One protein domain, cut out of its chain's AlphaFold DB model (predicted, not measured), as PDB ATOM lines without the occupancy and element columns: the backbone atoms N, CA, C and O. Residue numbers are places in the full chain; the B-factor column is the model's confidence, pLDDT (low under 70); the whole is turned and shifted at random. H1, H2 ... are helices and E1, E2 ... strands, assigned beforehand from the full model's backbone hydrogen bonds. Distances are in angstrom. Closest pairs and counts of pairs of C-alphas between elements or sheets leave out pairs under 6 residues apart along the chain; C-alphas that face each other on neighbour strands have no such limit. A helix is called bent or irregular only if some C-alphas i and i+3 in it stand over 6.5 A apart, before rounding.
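AT A GLANCE: This is residues 2 to 69 of the 101 residues of the protein "D-xylose 1-dehydrogenase (NADP(+))" of Opuntia streptacantha (UniProt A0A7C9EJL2). A narrow ribbon of three antiparallel strands, E1, E2 and E3, makes one part of this long model, and a single helix, H1, leads away beyond the end of the ribbon where E3 ends, with residues 51 to 58 and 61 to 67 standing free. E2 and E3 make a well-paired hairpin, while the short E1 is loosely paired along the other side of E2. The printed part has 68 residues with three named strands and one named helix, in the order E1, E2, E3, H1; the class is mixed, helices and strands. The sheet's order is E1, E2, E3, all antiparallel. The whole is extended, with a radius of gyration of the C-alphas of 19.0 A, and spans 59 by 29 by 16 A, only just a rod.

HOW THE PARTS SIT: The inner strand of the sheet is E2, residues 22 to 28. Its neighbour E3, residues 38 to 43, is antiparallel to it at 156 degrees between their directions, and the two form a hairpin. The C-alphas of Phe 24 and Gln 41 face each other at 4.4 A; N 25 and O 40 are within hydrogen-bond range at 3.0 A, and N 42 and O 23 at 2.8 A. On the other side of E2 is E1, residues 8 to 10, antiparallel to E2 at 149 degrees; these two are also a hairpin. The C-alphas of Gly 10 and Arg 26 face each other at 5.5 A, and N 10 and O 26 are within hydrogen-bond range at 3.5 A. E1 and E3 are the edge strands and are apart. The three strands form a meander, each strand the antiparallel neighbour of the one before. H1, residues 48 to 66, is not on the sheet, with 2 pairs of C-alphas within 10 A, and is apart from E1 and from E2. In H1 every O i to N i+4 pair is within hydrogen-bond range.

IN THESE COORDINATES: E2 measures 19.9 A from first to last C-alpha and begins at C-alpha 22 (45.043, 85.399, 58.522). E3 measures 15.8 A, and E1 has three residues. H1, 26.4 A long and not bent, runs from C-alpha 48 (51.296, 88.576, 52.450) to C-alpha 66 (55.037, 108.645, 35.761).

THE WHOLE: The two C-alphas farthest apart are those of Gln 2 and Ser 65, at 60.4 A. The printed part has no cut. The link from E1 to E2 is long, that from E2 to E3 is short, and that from E3 to H1 is tight. The mean pLDDT of the printed part is 72.0; residues 2 to 18 and 27 to 37 are under 70, while H1 has a mean of 92.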
ATOM      1  N   GLN A   2      55.140 100.168  94.950       34.66
ATOM      2  CA  GLN A   2      54.300 100.142  93.749       34.66
ATOM      3  C   GLN A   2      55.040  99.323  92.679       34.66
ATOM      4  O   GLN A   2      56.116  99.720  92.240       34.66
ATOM      5  N   GLY A   3      54.514  98.151  92.320       39.91
ATOM      6  CA  GLY A   3      55.073  97.318  91.257       39.91
ATOM      7  C   GLY A   3      54.887  97.985  89.896       39.91
ATOM      8  O   GLY A   3      53.810  98.500  89.601       39.91
ATOM      9  N   ILE A   4      55.946  97.987  89.089       43.84
ATOM     10  CA  ILE A   4      55.946  98.477  87.711       43.84
ATOM     11  C   ILE A   4      54.857  97.722  86.937       43.84
ATOM     12  O   ILE A   4      54.854  96.492  86.890       43.84
ATOM     13  N   LEU A   5      53.913  98.466  86.361       41.38
ATOM     14  CA  LEU A   5      52.884  97.949  85.465       41.38
ATOM     15  C   LEU A   5      53.565  97.507  84.157       41.38
ATOM     16  O   LEU A   5      53.723  98.300  83.236       41.38
ATOM     17  N   GLY A   6      54.051  96.268  84.108       49.00
ATOM     18  CA  GLY A   6      54.638  95.685  82.903       49.00
ATOM     19  C   GLY A   6      53.549  95.140  81.983       49.00
ATOM     20  O   GLY A   6      52.789  94.263  82.387       49.00
ATOM     21  N   MET A   7      53.476  95.649  80.753       49.78
ATOM     22  CA  MET A   7      52.717  95.030  79.667       49.78
ATOM     23  C   MET A   7      53.602  93.954  79.029       49.78
ATOM     24  O   MET A   7      54.706  94.258  78.579       49.78
ATOM     25  N   PHE A   8      53.142  92.704  79.011       52.00
ATOM     26  CA  PHE A   8      53.849  91.598  78.367       52.00
ATOM     27  C   PHE A   8      53.162  91.284  77.035       52.00
ATOM     28  O   PHE A   8      51.952  91.071  76.997       52.00
ATOM     29  N   ILE A   9      53.927  91.271  75.940       53.94
ATOM     30  CA  ILE A   9      53.450  90.857  74.616       53.94
ATOM     31  C   ILE A   9      54.017  89.464  74.342       53.94
ATOM     32  O   ILE A   9      55.231  89.296  74.238       53.94
ATOM     33  N   GLY A  10      53.139  88.466  74.240       55.31
ATOM     34  CA  GLY A  10      53.487  87.133  73.756       55.31
ATOM     35  C   GLY A  10      53.405  87.106  72.234       55.31
ATOM     36  O   GLY A  10      52.369  86.753  71.674       55.31
ATOM     37  N   LEU A  11      54.479  87.517  71.558       52.66
ATOM     38  CA  LEU A  11      54.530  87.511  70.098       52.66
ATOM     39  C   LEU A  11      54.931  86.113  69.606       52.66
ATOM     40  O   LEU A  11      56.072  85.693  69.779       52.66
ATOM     41  N   ASN A  12      53.999  85.400  68.976       54.84
ATOM     42  CA  ASN A  12      54.349  84.272  68.117       54.84
ATOM     43  C   ASN A  12      54.741  84.847  66.752       54.84
ATOM     44  O   ASN A  12      53.913  84.917  65.848       54.84
ATOM     45  N   ASP A  13      55.976  85.334  66.641       50.69
ATOM     46  CA  ASP A  13      56.514  85.849  65.381       50.69
ATOM     47  C   ASP A  13      56.904  84.673  64.483       50.69
ATOM     48  O   ASP A  13      58.043  84.201  64.471       50.69
ATOM     49  N   LEU A  14      55.917  84.119  63.784       54.16
ATOM     50  CA  LEU A  14      56.208  83.311  62.615       54.16
ATOM     51  C   LEU A  14      56.387  84.295  61.461       54.16
ATOM     52  O   LEU A  14      55.428  84.944  61.052       54.16
ATOM     53  N   ALA A  15      57.604  84.368  60.918       51.62
ATOM     54  CA  ALA A  15      57.944  85.194  59.754       51.62
ATOM     55  C   ALA A  15      57.049  84.929  58.521       51.62
ATOM     56  O   ALA A  15      57.099  85.676  57.548       51.62
ATOM     57  N   ILE A  16      56.254  83.855  58.559       56.53
ATOM     58  CA  ILE A  16      55.251  83.485  57.570       56.53
ATOM     59  C   ILE A  16      53.950  83.181  58.331       56.53
ATOM     60  O   ILE A  16      53.974  82.352  59.250       56.53
ATOM     61  N   PRO A  17      52.816  83.810  57.971       57.69
ATOM     62  CA  PRO A  17      51.519  83.472  58.538       57.69
ATOM     63  C   PRO A  17      51.247  81.970  58.408       57.69
ATOM     64  O   PRO A  17      51.393  81.394  57.335       57.69
ATOM     65  N   TYR A  18      50.807  81.325  59.490       62.38
ATOM     66  CA  TYR A  18      50.415  79.909  59.443       62.38
ATOM     67  C   TYR A  18      49.195  79.672  58.528       62.38
ATOM     68  O   TYR A  18      48.983  78.558  58.052       62.38
ATOM     69  N   ARG A  19      48.383  80.711  58.279       70.69
ATOM     70  CA  ARG A  19      47.254  80.688  57.343       70.69
ATOM     71  C   ARG A  19      47.391  81.811  56.319       70.69
ATOM     72  O   ARG A  19      47.649  82.950  56.683       70.69
ATOM     73  N   GLU A  20      47.143  81.498  55.051       71.88
ATOM     74  CA  GLU A  20      47.288  82.439  53.927       71.88
ATOM     75  C   GLU A  20      46.432  83.707  54.067       71.88
ATOM     76  O   GLU A  20      46.827  84.783  53.631       71.88
ATOM     77  N   ASN A  21      45.261  83.589  54.691       74.62
ATOM     78  CA  ASN A  21      44.288  84.669  54.819       74.62
ATOM     79  C   ASN A  21      44.213  85.278  56.227       74.62
ATOM     80  O   ASN A  21      43.378  86.152  56.462       74.62
ATOM     81  N   MET A  22      45.025  84.813  57.183       73.88
ATOM     82  CA  MET A  22      45.043  85.399  58.522       73.88
ATOM     83  C   MET A  22      46.344  85.145  59.288       73.88
ATOM     84  O   MET A  22      46.933  84.064  59.237       73.88
ATOM     85  N   ALA A  23      46.717  86.113  60.115       75.81
ATOM     86  CA  ALA A  23      47.671  85.938  61.203       75.81
ATOM     87  C   ALA A  23      46.967  86.175  62.546       75.81
ATOM     88  O   ALA A  23      45.882  86.752  62.597       75.81
ATOM     89  N   PHE A  24      47.573  85.736  63.644       72.38
ATOM     90  CA  PHE A  24      47.087  86.074  64.976       72.38
ATOM     91  C   PHE A  24      48.250  86.327  65.924       72.38
ATOM     92  O   PHE A  24      49.317  85.728  65.793       72.38
ATOM     93  N   PHE A  25      48.034  87.194  66.907       71.62
ATOM     94  CA  PHE A  25      48.960  87.386  68.016       71.62
ATOM     95  C   PHE A  25      48.212  87.320  69.341       71.62
ATOM     96  O   PHE A  25      47.004  87.537  69.410       71.62
ATOM     97  N   ARG A  26      48.941  86.981  70.403       71.44
ATOM     98  CA  ARG A  26      48.386  86.825  71.744       71.44
ATOM     99  C   ARG A  26      48.776  88.010  72.609       71.44
ATOM    100  O   ARG A  26      49.950  88.203  72.926       71.44
ATOM    101  N   LEU A  27      47.785  88.802  72.998       68.38
ATOM    102  CA  LEU A  27      47.969  89.953  73.869       68.38
ATOM    103  C   LEU A  27      47.568  89.590  75.300       68.38
ATOM    104  O   LEU A  27      46.447  89.164  75.552       68.38
ATOM    105  N   SER A  28      48.476  89.782  76.256       64.75
ATOM    106  CA  SER A  28      48.155  89.690  77.683       64.75
ATOM    107  C   SER A  28      48.183  91.081  78.310       64.75
ATOM    108  O   SER A  28      49.248  91.630  78.595       64.75
ATOM    109  N   THR A  29      47.006  91.660  78.532       57.84
ATOM    110  CA  THR A  29      46.815  92.916  79.270       57.84
ATOM    111  C   THR A  29      46.361  92.589  80.696       57.84
ATOM    112  O   THR A  29      45.240  92.141  80.932       57.84
ATOM    113  N   GLY A  30      47.251  92.755  81.681       56.06
ATOM    114  CA  GLY A  30      46.932  92.442  83.078       56.06
ATOM    115  C   GLY A  30      48.137  92.370  84.016       56.06
ATOM    116  O   GLY A  30      49.292  92.417  83.597       56.06
ATOM    117  N   LYS A  31      47.862  92.260  85.324       49.94
ATOM    118  CA  LYS A  31      48.875  92.010  86.362       49.94
ATOM    119  C   LYS A  31      49.319  90.545  86.288       49.94
ATOM    120  O   LYS A  31      48.709  89.689  86.920       49.94
ATOM    121  N   GLY A  32      50.382  90.264  85.537       53.06
ATOM    122  CA  GLY A  32      50.910  88.904  85.377       53.06
ATOM    123  C   GLY A  32      49.997  87.994  84.549       53.06
ATOM    124  O   GLY A  32      48.935  88.416  84.104       53.06
ATOM    125  N   TRP A  33      50.420  86.742  84.345       51.66
ATOM    126  CA  TRP A  33      49.801  85.712  83.482       51.66
ATOM    127  C   TRP A  33      48.378  85.259  83.906       51.66
ATOM    128  O   TRP A  33      47.962  84.144  83.610       51.66
ATOM    129  N   ILE A  34      47.651  86.080  84.666       50.50
ATOM    130  CA  ILE A  34      46.410  85.732  85.366       50.50
ATOM    131  C   ILE A  34      45.185  85.884  84.449       50.50
ATOM    132  O   ILE A  34      44.254  85.088  84.546       50.50
ATOM    133  N   SER A  35      45.184  86.855  83.530       56.84
ATOM    134  CA  SER A  35      44.246  86.888  82.404       56.84
ATOM    135  C   SER A  35      44.875  86.130  81.237       56.84
ATOM    136  O   SER A  35      45.959  86.483  80.771       56.84
ATOM    137  N   GLY A  36      44.233  85.043  80.802       59.59
ATOM    138  CA  GLY A  36      44.683  84.288  79.633       59.59
ATOM    139  C   GLY A  36      44.854  85.212  78.419       59.59
ATOM    140  O   GLY A  36      44.120  86.195  78.304       59.59
ATOM    141  N   PRO A  37      45.831  84.942  77.538       66.62
ATOM    142  CA  PRO A  37      46.099  85.807  76.399       66.62
ATOM    143  C   PRO A  37      44.875  85.907  75.483       66.62
ATOM    144  O   PRO A  37      44.324  84.885  75.073       66.62
ATOM    145  N   GLU A  38      44.491  87.131  75.136       73.06
ATOM    146  CA  GLU A  38      43.497  87.399  74.104       73.06
ATOM    147  C   GLU A  38      44.136  87.168  72.732       73.06
ATOM    148  O   GLU A  38      45.211  87.698  72.437       73.06
ATOM    149  N   GLU A  39      43.503  86.342  71.902       76.62
ATOM    150  CA  GLU A  39      43.940  86.122  70.527       76.62
ATOM    151  C   GLU A  39      43.339  87.200  69.626       76.62
ATOM    152  O   GLU A  39      42.130  87.235  69.403       76.62
ATOM    153  N   VAL A  40      44.194  88.073  69.100       77.06
ATOM    154  CA  VAL A  40      43.803  89.094  68.130       77.06
ATOM    155  C   VAL A  40      44.087  88.554  66.737       77.06
ATOM    156  O   VAL A  40      45.240  88.270  66.402       77.06
ATOM    157  N   GLN A  41      43.036  88.417  65.930       79.06
ATOM    158  CA  GLN A  41      43.145  87.996  64.537       79.06
ATOM    159  C   GLN A  41      43.355  89.197  63.616       79.06
ATOM    160  O   GLN A  41      42.722  90.241  63.762       79.06
ATOM    161  N   VAL A  42      44.249  89.020  62.650       76.56
ATOM    162  CA  VAL A  42      44.534  89.967  61.578       76.56
ATOM    163  C   VAL A  42      44.192  89.270  60.272       76.56
ATOM    164  O   VAL A  42      44.921  88.387  59.821       76.56
ATOM    165  N   GLU A  43      43.053  89.637  59.694       82.00
ATOM    166  CA  GLU A  43      42.609  89.114  58.403       82.00
ATOM    167  C   GLU A  43      43.393  89.749  57.251       82.00
ATOM    168  O   GLU A  43      43.760  90.925  57.294       82.00
ATOM    169  N   SER A  44      43.607  88.975  56.191       75.06
ATOM    170  CA  SER A  44      44.166  89.458  54.935       75.06
ATOM    171  C   SER A  44      43.368  88.914  53.756       75.06
ATOM    172  O   SER A  44      43.081  87.721  53.680       75.06
ATOM    173  N   GLN A  45      43.020  89.790  52.812       83.75
ATOM    174  CA  GLN A  45      42.297  89.398  51.596       83.75
ATOM    175  C   GLN A  45      43.186  88.643  50.602       83.75
ATOM    176  O   GLN A  45      42.688  87.854  49.803       83.75
ATOM    177  N   LEU A  46      44.496  88.898  50.644       85.25
ATOM    178  CA  LEU A  46      45.507  88.232  49.831       85.25
ATOM    179  C   LEU A  46      46.648  87.741  50.728       85.25
ATOM    180  O   LEU A  46      46.929  88.386  51.742       85.25
ATOM    181  N   PRO A  47      47.352  86.662  50.349       82.19
ATOM    182  CA  PRO A  47      48.575  86.260  51.032       82.19
ATOM    183  C   PRO A  47      49.583  87.416  51.112       82.19
ATOM    184  O   PRO A  47      49.661  88.259  50.210       82.19
ATOM    185  N   GLN A  48      50.361  87.474  52.192       80.00
ATOM    186  CA  GLN A  48      51.296  88.576  52.450       80.00
ATOM    187  C   GLN A  48      52.327  88.741  51.319       80.00
ATOM    188  O   GLN A  48      52.669  89.857  50.931       80.00
ATOM    189  N   GLU A  49      52.793  87.636  50.749       82.81
ATOM    190  CA  GLU A  49      53.709  87.596  49.615       82.81
ATOM    191  C   GLU A  49      53.074  88.139  48.327       82.81
ATOM    192  O   GLU A  49      53.749  88.819  47.550       82.81
ATOM    193  N   ALA A  50      51.771  87.925  48.121       88.69
ATOM    194  CA  ALA A  50      51.053  88.499  46.987       88.69
ATOM    195  C   ALA A  50      50.964  90.027  47.126       88.69
ATOM    196  O   ALA A  50      51.216  90.748  46.159       88.69
ATOM    197  N   LEU A  51      50.706  90.522  48.342       87.44
ATOM    198  CA  LEU A  51      50.732  91.956  48.648       87.44
ATOM    199  C   LEU A  51      52.134  92.560  48.458       87.44
ATOM    200  O   LEU A  51      52.259  93.654  47.910       87.44
ATOM    201  N   MET A  52      53.195  91.837  48.835       90.62
ATOM    202  CA  MET A  52      54.582  92.264  48.608       90.62
ATOM    203  C   MET A  52      54.889  92.436  47.110       90.62
ATOM    204  O   MET A  52      55.450  93.454  46.702       90.62
ATOM    205  N   VAL A  53      54.508  91.461  46.277       94.81
ATOM    206  CA  VAL A  53      54.713  91.530  44.819       94.81
ATOM    207  C   VAL A  53      53.867  92.640  44.194       94.81
ATOM    208  O   VAL A  53      54.342  93.350  43.305       94.81
ATOM    209  N   GLN A  54      52.632  92.823  44.666       95.19
ATOM    210  CA  GLN A  54      51.751  93.894  44.211       95.19
ATOM    211  C   GLN A  54      52.360  95.276  44.478       95.19
ATOM    212  O   GLN A  54      52.393  96.102  43.565       95.19
ATOM    213  N   GLU A  55      52.877  95.516  45.684       94.81
ATOM    214  CA  GLU A  55      53.541  96.774  46.037       94.81
ATOM    215  C   GLU A  55      54.769  97.022  45.150       94.81
ATOM    216  O   GLU A  55      54.914  98.090  44.553       94.81
ATOM    217  N   PHE A  56      55.609  96.001  44.955       95.88
ATOM    218  CA  PHE A  56      56.756  96.097  44.053       95.88
ATOM    219  C   PHE A  56      56.345  96.466  42.618       95.88
ATOM    220  O   PHE A  56      56.944  97.349  41.996       95.88
ATOM    221  N   ALA A  57      55.291  95.839  42.090       96.50
ATOM    222  CA  ALA A  57      54.775  96.146  40.761       96.50
ATOM    223  C   ALA A  57      54.267  97.597  40.648       96.50
ATOM    224  O   ALA A  57      54.484  98.237  39.615       96.50
ATOM    225  N   GLN A  58      53.638  98.139  41.698       95.50
ATOM    226  CA  GLN A  58      53.203  99.541  41.727       95.50
ATOM    227  C   GLN A  58      54.386 100.513  41.702       95.50
ATOM    228  O   GLN A  58      54.360 101.474  40.930       95.50
ATOM    229  N   LEU A  59      55.457 100.240  42.454       95.88
ATOM    230  CA  LEU A  59      56.682 101.052  42.428       95.88
ATOM    231  C   LEU A  59      57.305 101.079  41.025       95.88
ATOM    232  O   LEU A  59      57.617 102.144  40.491       95.88
ATOM    233  N   VAL A  60      57.413  99.912  40.380       96.12
ATOM    234  CA  VAL A  60      57.921  99.801  39.002       96.12
ATOM    235  C   VAL A  60      57.034 100.570  38.022       96.12
ATOM    236  O   VAL A  60      57.546 101.247  37.126       96.12
ATOM    237  N   LYS A  61      55.709 100.493  38.183       96.31
ATOM    238  CA  LYS A  61      54.761 101.252  37.362       96.31
ATOM    239  C   LYS A  61      54.942 102.760  37.547       96.31
ATOM    240  O   LYS A  61      54.969 103.473  36.548       96.31
ATOM    241  N   GLY A  62      55.121 103.244  38.776       94.69
ATOM    242  CA  GLY A  62      55.374 104.661  39.060       94.69
ATOM    243  C   GLY A  62      56.622 105.198  38.350       94.69
ATOM    244  O   GLY A  62      56.592 106.292  37.785       94.69
ATOM    245  N   ILE A  63      57.684 104.394  38.284       95.56
ATOM    246  CA  ILE A  63      58.904 104.736  37.538       95.56
ATOM    247  C   ILE A  63      58.627 104.758  36.028       95.56
ATOM    248  O   ILE A  63      58.912 105.746  35.354       95.56
ATOM    249  N   LYS A  64      58.045 103.680  35.486       95.81
ATOM    250  CA  LYS A  64      57.858 103.510  34.034       95.81
ATOM    251  C   LYS A  64      56.821 104.455  33.427       95.81
ATOM    252  O   LYS A  64      56.986 104.865  32.284       95.81
ATOM    253  N   SER A  65      55.737 104.745  34.145       93.25
ATOM    254  CA  SER A  65      54.583 105.485  33.614       93.25
ATOM    255  C   SER A  65      54.546 106.949  34.037       93.25
ATOM    256  O   SER A  65      53.992 107.760  33.302       93.25
ATOM    257  N   SER A  66      55.125 107.292  35.190       86.75
ATOM    258  CA  SER A  66      55.037 108.645  35.761       86.75
ATOM    259  C   SER A  66      56.394 109.346  35.874       86.75
ATOM    260  O   SER A  66      56.450 110.465  36.375       86.75
ATOM    261  N   GLY A  67      57.487 108.703  35.442       87.81
ATOM    262  CA  GLY A  67      58.843 109.250  35.559       87.81
ATOM    263  C   GLY A  67      59.319 109.409  37.007       87.81
ATOM    264  O   GLY A  67      60.212 110.211  37.269       87.81
ATOM    265  N   GLY A  68      58.709 108.685  37.953       88.88
ATOM    266  CA  GLY A  68      59.105 108.717  39.359       88.88
ATOM    267  C   GLY A  68      60.502 108.132  39.588       88.88
ATOM    268  O   GLY A  68      60.996 107.324  38.800       88.88
ATOM    269  N   SER A  69      61.140 108.520  40.691       92.81
ATOM    270  CA  SER A  69      62.382 107.899  41.163       92.81
ATOM    271  C   SER A  69      62.095 106.636  41.987       92.81
ATOM    272  O   SER A  69      61.002 106.511  42.542       92.81
TER     273      SER A  69